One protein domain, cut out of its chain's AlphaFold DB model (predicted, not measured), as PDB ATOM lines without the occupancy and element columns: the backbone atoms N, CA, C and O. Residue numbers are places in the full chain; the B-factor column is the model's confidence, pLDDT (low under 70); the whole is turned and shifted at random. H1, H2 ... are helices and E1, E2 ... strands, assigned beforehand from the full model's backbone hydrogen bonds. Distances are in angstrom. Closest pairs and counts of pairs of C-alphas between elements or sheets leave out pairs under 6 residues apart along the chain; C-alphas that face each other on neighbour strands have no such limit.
ATOM      1  N   PRO A  43     218.852 224.878 363.966       88.19
ATOM      2  CA  PRO A  43     218.221 224.508 362.705       88.19
ATOM      3  C   PRO A  43     219.242 224.028 361.659       88.19
ATOM      4  O   PRO A  43     218.851 223.477 360.634       88.19
ATOM      5  N   HIS A  44     220.544 224.226 361.896       87.44
ATOM      6  CA  HIS A  44     221.615 223.883 360.962       87.44
ATOM      7  C   HIS A  44     222.297 222.568 361.332       87.44
ATOM      8  O   HIS A  44     222.527 222.298 362.512       87.44
ATOM      9  N   ALA A  45     222.649 221.786 360.307       84.62
ATOM     10  CA  ALA A  45     223.342 220.508 360.454       84.62
ATOM     11  C   ALA A  45     224.781 220.688 360.929       84.62
ATOM     12  O   ALA A  45     225.196 220.019 361.859       84.62
ATOM     13  N   HIS A  46     225.512 221.621 360.328       88.50
ATOM     14  CA  HIS A  46     226.846 222.004 360.755       88.50
ATOM     15  C   HIS A  46     226.970 223.519 360.626       88.50
ATOM     16  O   HIS A  46     226.592 224.070 359.592       88.50
ATOM     17  N   ALA A  47     227.407 224.191 361.686       87.06
ATOM     18  CA  ALA A  47     227.583 225.641 361.686       87.06
ATOM     19  C   ALA A  47     228.531 226.066 362.804       87.06
ATOM     20  O   ALA A  47     228.542 225.460 363.880       87.06
ATOM     21  N   ARG A  48     229.281 227.144 362.575       90.62
ATOM     22  CA  ARG A  48     230.035 227.818 363.637       90.62
ATOM     23  C   ARG A  48     229.114 228.767 364.400       90.62
ATOM     24  O   ARG A  48     228.391 229.552 363.782       90.62
ATOM     25  N   ILE A  49     229.172 228.724 365.728       88.81
ATOM     26  CA  ILE A  49     228.504 229.709 366.580       88.81
ATOM     27  C   ILE A  49     229.390 230.954 366.584       88.81
ATOM     28  O   ILE A  49     230.544 230.913 367.004       88.81
ATOM     29  N   VAL A  50     228.881 232.047 366.016       89.00
ATOM     30  CA  VAL A  50     229.629 233.313 365.928       89.00
ATOM     31  C   VAL A  50     229.330 234.201 367.125       89.00
ATOM     32  O   VAL A  50     230.237 234.802 367.685       89.00
ATOM     33  N   ALA A  51     228.055 234.278 367.490       85.31
ATOM     34  CA  ALA A  51     227.563 235.066 368.602       85.31
ATOM     35  C   ALA A  51     226.281 234.425 369.135       85.31
ATOM     36  O   ALA A  51     225.532 233.785 368.388       85.31
ATOM     37  N   LEU A  52     226.041 234.624 370.424       86.12
ATOM     38  CA  LEU A  52     224.827 234.232 371.115       86.12
ATOM     39  C   LEU A  52     224.421 235.391 372.022       86.12
ATOM     40  O   LEU A  52     225.134 235.700 372.969       86.12
ATOM     41  N   ASP A  53     223.270 235.985 371.737       87.75
ATOM     42  CA  ASP A  53     222.629 236.943 372.631       87.75
ATOM     43  C   ASP A  53     221.549 236.215 373.439       87.75
ATOM     44  O   ASP A  53     220.653 235.571 372.880       87.75
ATOM     45  N   ALA A  54     221.685 236.265 374.762       90.00
ATOM     46  CA  ALA A  54     220.777 235.649 375.719       90.00
ATOM     47  C   ALA A  54     220.099 236.682 376.636       90.00
ATOM     48  O   ALA A  54     219.315 236.288 377.503       90.00
ATOM     49  N   ASP A  55     220.365 237.978 376.459       90.88
ATOM     50  CA  ASP A  55     219.998 239.010 377.433       90.88
ATOM     51  C   ASP A  55     218.487 239.216 377.494       90.88
ATOM     52  O   ASP A  55     217.901 239.241 378.577       90.88
ATOM     53  N   VAL A  56     217.822 239.217 376.336       90.44
ATOM     54  CA  VAL A  56     216.355 239.299 376.252       90.44
ATOM     55  C   VAL A  56     215.684 238.147 377.004       90.44
ATOM     56  O   VAL A  56     214.682 238.348 377.687       90.44
ATOM     57  N   ALA A  57     216.231 236.932 376.915       89.56
ATOM     58  CA  ALA A  57     215.662 235.791 377.627       89.56
ATOM     59  C   ALA A  57     215.979 235.815 379.121       89.56
ATOM     60  O   ALA A  57     215.140 235.398 379.911       89.56
ATOM     61  N   ARG A  58     217.155 236.313 379.520       91.44
ATOM     62  CA  ARG A  58     217.507 236.497 380.935       91.44
ATOM     63  C   ARG A  58     216.611 237.531 381.614       91.44
ATOM     64  O   ARG A  58     216.263 237.345 382.772       91.44
ATOM     65  N   ALA A  59     216.221 238.580 380.894       94.12
ATOM     66  CA  ALA A  59     215.340 239.630 381.396       94.12
ATOM     67  C   ALA A  59     213.845 239.254 381.375       94.12
ATOM     68  O   ALA A  59     213.016 239.996 381.906       94.12
ATOM     69  N   ALA A  60     213.467 238.132 380.755       94.06
ATOM     70  CA  ALA A  60     212.065 237.761 380.618       94.06
ATOM     71  C   ALA A  60     211.443 237.364 381.979       94.06
ATOM     72  O   ALA A  60     212.034 236.574 382.723       94.06
ATOM     73  N   PRO A  61     210.224 237.841 382.305       94.00
ATOM     74  CA  PRO A  61     209.556 237.497 383.558       94.00
ATOM     75  C   PRO A  61     209.388 235.983 383.738       94.00
ATOM     76  O   PRO A  61     208.911 235.285 382.843       94.00
ATOM     77  N   GLY A  62     209.752 235.473 384.917       91.69
ATOM     78  CA  GLY A  62     209.618 234.054 385.270       91.69
ATOM     79  C   GLY A  62     210.760 233.147 384.796       91.69
ATOM     80  O   GLY A  62     210.733 231.949 385.079       91.69
ATOM     81  N   VAL A  63     211.776 233.684 384.114       95.19
ATOM     82  CA  VAL A  63     212.991 232.930 383.783       95.19
ATOM     83  C   VAL A  63     213.902 232.851 385.006       95.19
ATOM     84  O   VAL A  63     214.294 233.865 385.570       95.19
ATOM     85  N   LEU A  64     214.249 231.627 385.416       94.12
ATOM     86  CA  LEU A  64     215.136 231.390 386.563       94.12
ATOM     87  C   LEU A  64     216.619 231.460 386.180       94.12
ATOM     88  O   LEU A  64     217.442 231.929 386.959       94.12
ATOM     89  N   ALA A  65     216.970 230.950 384.998       93.31
ATOM     90  CA  ALA A  65     218.332 230.960 384.477       93.31
ATOM     91  C   ALA A  65     218.341 230.727 382.963       93.31
ATOM     92  O   ALA A  65     217.515 229.978 382.435       93.31
ATOM     93  N   VAL A  66     219.337 231.297 382.283       94.44
ATOM     94  CA  VAL A  66     219.693 230.946 380.903       94.44
ATOM     95  C   VAL A  66     221.132 230.456 380.905       94.44
ATOM     96  O   VAL A  66     222.040 231.224 381.217       94.44
ATOM     97  N   LEU A  67     221.319 229.175 380.579       92.44
ATOM     98  CA  LEU A  67     222.620 228.509 380.568       92.44
ATOM     99  C   LEU A  67     223.134 228.351 379.135       92.44
ATOM    100  O   LEU A  67     222.402 227.941 378.230       92.44
ATOM    101  N   THR A  68     224.412 228.645 378.949       91.31
ATOM    102  CA  THR A  68     225.120 228.621 377.671       91.31
ATOM    103  C   THR A  68     226.270 227.613 377.690       91.31
ATOM    104  O   THR A  68     226.633 227.061 378.733       91.31
ATOM    105  N   GLY A  69     226.857 227.347 376.519       88.56
ATOM    106  CA  GLY A  69     228.045 226.496 376.416       88.56
ATOM    107  C   GLY A  69     229.235 227.019 377.228       88.56
ATOM    108  O   GLY A  69     229.997 226.209 377.764       88.56
ATOM    109  N   ASP A  70     229.355 228.340 377.373       88.19
ATOM    110  CA  ASP A  70     230.430 228.981 378.135       88.19
ATOM    111  C   ASP A  70     230.224 228.857 379.644       88.19
ATOM    112  O   ASP A  70     231.185 228.601 380.369       88.19
ATOM    113  N   ASP A  71     228.977 228.904 380.125       90.06
ATOM    114  CA  ASP A  71     228.669 228.648 381.539       90.06
ATOM    115  C   ASP A  71     229.122 227.242 381.962       90.06
ATOM    116  O   ASP A  71     229.674 227.038 383.046       90.06
ATOM    117  N   LEU A  72     228.936 226.254 381.082       88.81
ATOM    118  CA  LEU A  72     229.379 224.878 381.317       88.81
ATOM    119  C   LEU A  72     230.900 224.727 381.225       88.81
ATOM    120  O   LEU A  72     231.484 223.952 381.986       88.81
ATOM    121  N   ARG A  73     231.536 225.457 380.299       87.31
ATOM    122  CA  ARG A  73     232.993 225.469 380.121       87.31
ATOM    123  C   ARG A  73     233.676 226.024 381.369       87.31
ATOM    124  O   ARG A  73     234.563 225.369 381.905       87.31
ATOM    125  N   THR A  74     233.204 227.167 381.863       89.88
ATOM    126  CA  THR A  74     233.716 227.828 383.074       89.88
ATOM    127  C   THR A  74     233.570 226.942 384.311       89.88
ATOM    128  O   THR A  74     234.446 226.925 385.168       89.88
ATOM    129  N   ARG A  75     232.499 226.141 384.389       89.19
ATOM    130  CA  ARG A  75     232.279 225.183 385.487       89.19
ATOM    131  C   ARG A  75     233.066 223.874 385.358       89.19
ATOM    132  O   ARG A  75     232.945 223.020 386.229       89.19
ATOM    133  N   GLY A  76     233.824 223.677 384.280       88.06
ATOM    134  CA  GLY A  76     234.638 222.474 384.094       88.06
ATOM    135  C   GLY A  76     233.831 221.184 383.911       88.06
ATOM    136  O   GLY A  76     234.367 220.098 384.105       88.06
ATOM    137  N   LEU A  77     232.560 221.274 383.500       83.81
ATOM    138  CA  LEU A  77     231.673 220.107 383.344       83.81
ATOM    139  C   LEU A  77     232.069 219.183 382.175       83.81
ATOM    140  O   LEU A  77     231.535 218.085 382.033       83.81
ATOM    141  N   GLY A  78     233.043 219.605 381.365       81.31
ATOM    142  CA  GLY A  78     233.683 218.780 380.350       81.31
ATOM    143  C   GLY A  78     232.756 218.359 379.208       81.31
ATOM    144  O   GLY A  78     231.708 218.949 378.946       81.31
ATOM    145  N   THR A  79     233.186 217.330 378.480       84.50
ATOM    146  CA  THR A  79     232.425 216.720 377.384       84.50
ATOM    147  C   THR A  79     232.048 215.298 377.749       84.50
ATOM    148  O   THR A  79     232.853 214.593 378.361       84.50
ATOM    149  N   LEU A  80     230.891 214.836 377.283       84.56
ATOM    150  CA  LEU A  80     230.515 213.433 377.376       84.56
ATOM    151  C   LEU A  80     231.566 212.574 376.666       84.56
ATOM    152  O   LEU A  80     231.998 212.875 375.547       84.56
ATOM    153  N   ALA A 103     226.208 223.125 372.878       88.00
ATOM    154  CA  ALA A 103     227.069 223.675 371.835       88.00
ATOM    155  C   ALA A 103     227.922 224.839 372.357       88.00
ATOM    156  O   ALA A 103     227.435 225.684 373.106       88.00
ATOM    157  N   GLN A 104     229.173 224.878 371.911       85.44
ATOM    158  CA  GLN A 104     230.142 225.916 372.246       85.44
ATOM    159  C   GLN A 104     230.581 226.625 370.963       85.44
ATOM    160  O   GLN A 104     229.950 227.586 370.544       85.44
ATOM    161  N   ASP A 105     231.593 226.085 370.282       84.69
ATOM    162  CA  ASP A 105     232.183 226.725 369.100       84.69
ATOM    163  C   ASP A 105     231.450 226.326 367.808       84.69
ATOM    164  O   ASP A 105     231.291 227.117 366.875       84.69
ATOM    165  N   PHE A 106     230.965 225.081 367.756       84.31
ATOM    166  CA  PHE A 106     230.316 224.502 366.584       84.31
ATOM    167  C   PHE A 106     229.083 223.693 366.962       84.31
ATOM    168  O   PHE A 106     229.044 222.987 367.972       84.31
ATOM    169  N   VAL A 107     228.109 223.724 366.064       86.12
ATOM    170  CA  VAL A 107     227.038 222.744 365.986       86.12
ATOM    171  C   VAL A 107     227.421 221.698 364.949       86.12
ATOM    172  O   VAL A 107     227.864 222.053 363.861       86.12
ATOM    173  N   ARG A 108     227.224 220.417 365.279       81.81
ATOM    174  CA  ARG A 108     227.589 219.285 364.411       81.81
ATOM    175  C   ARG A 108     226.414 218.472 363.878       81.81
ATOM    176  O   ARG A 108     226.624 217.638 363.001       81.81
ATOM    177  N   TYR A 109     225.206 218.691 364.406       75.94
ATOM    178  CA  TYR A 109     224.004 217.990 363.957       75.94
ATOM    179  C   TYR A 109     222.778 218.908 363.986       75.94
ATOM    180  O   TYR A 109     222.676 219.822 364.809       75.94
ATOM    181  N   VAL A 110     221.800 218.619 363.123       72.19
ATOM    182  CA  VAL A 110     220.478 219.259 363.192       72.19
ATOM    183  C   VAL A 110     219.843 218.874 364.524       72.19
ATOM    184  O   VAL A 110     219.979 217.738 364.970       72.19
ATOM    185  N   ARG A 111     219.149 219.816 365.168       68.00
ATOM    186  CA  ARG A 111     218.533 219.633 366.493       68.00
ATOM    187  C   ARG A 111     219.528 219.472 367.654       68.00
ATOM    188  O   ARG A 111     219.095 219.165 368.764       68.00
ATOM    189  N   TRP A 112     220.819 219.728 367.437       42.09
ATOM    190  CA  TRP A 112     221.793 219.794 368.527       42.09
ATOM    191  C   TRP A 112     221.363 220.835 369.568       42.09
ATOM    192  O   TRP A 112     220.931 221.916 369.156       42.09
ATOM    193  N   PRO A 113     221.478 220.543 370.877       49.16
ATOM    194  CA  PRO A 113     221.113 221.481 371.929       49.16
ATOM    195  C   PRO A 113     221.958 222.762 371.825       49.16
ATOM    196  O   PRO A 113     223.158 222.777 372.102       49.16
ATOM    197  N   SER A 114     221.319 223.828 371.353       49.06
ATOM    198  CA  SER A 114     221.855 225.176 371.224       49.06
ATOM    199  C   SER A 114     221.153 226.097 372.217       49.06
ATOM    200  O   SER A 114     220.006 225.912 372.600       49.06
ATOM    201  N   SER A 115     221.836 227.133 372.651       42.66
ATOM    202  CA  SER A 115     221.368 228.028 373.709       42.66
ATOM    203  C   SER A 115     220.408 229.135 373.242       42.66
ATOM    204  O   SER A 115     220.031 229.963 374.054       42.66
TER     205      SER A 115
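AT A GLANCE: This is residues 43 to 80 and 103 to 115 of the 139 residues of the protein "Ald_Xan_dh_C domain-containing protein" of Alphaproteobacteria bacterium (UniProt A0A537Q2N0). Little regular structure is here: mostly loops, running out from strand E1 to the short helix H1, folding back through residues 59 to 64, which stick out, and returning to helix H2; residues 74 to 80, of which 74 belongs to H2, stick out too. The printed part has 51 residues, with E1, H1 and H2 in that order, 13 residues in named elements, class mixed. It is only just loose, close to compact: radius of gyration of the C-alphas 12.2 A, spans 32 by 26 by 17 A.

HOW THE PARTS SIT: Look first at H2, residues 69 to 74, where every O i to N i+4 pair is within hydrogen-bond range. H1, residues 55 to 58, is too short for such a pair and is apart from H2. E1, residues 47 to 49, is apart from both and pairs with no named strand, but its residues 47 to 48 pair antiparallel with residues 106 to 107.

IN THESE COORDINATES: Find C-alpha 69 at (228.045, 226.496, 376.416); H2 runs 8.8 A from there to C-alpha 74. H1 spans 5.0 A. E1 runs 6.4 A from C-alpha 47 at (227.583, 225.641, 361.686).

THE WHOLE: The farthest C-alphas, His 46 and Pro 61, are 32.5 A apart. Residues 81 to 102 are not printed; C-alphas 80 and 103 are 12.1 A apart. E1 to H1 is a tight link, H1 to H2 a short one. Residues 111 to 115 have pLDDT under 70.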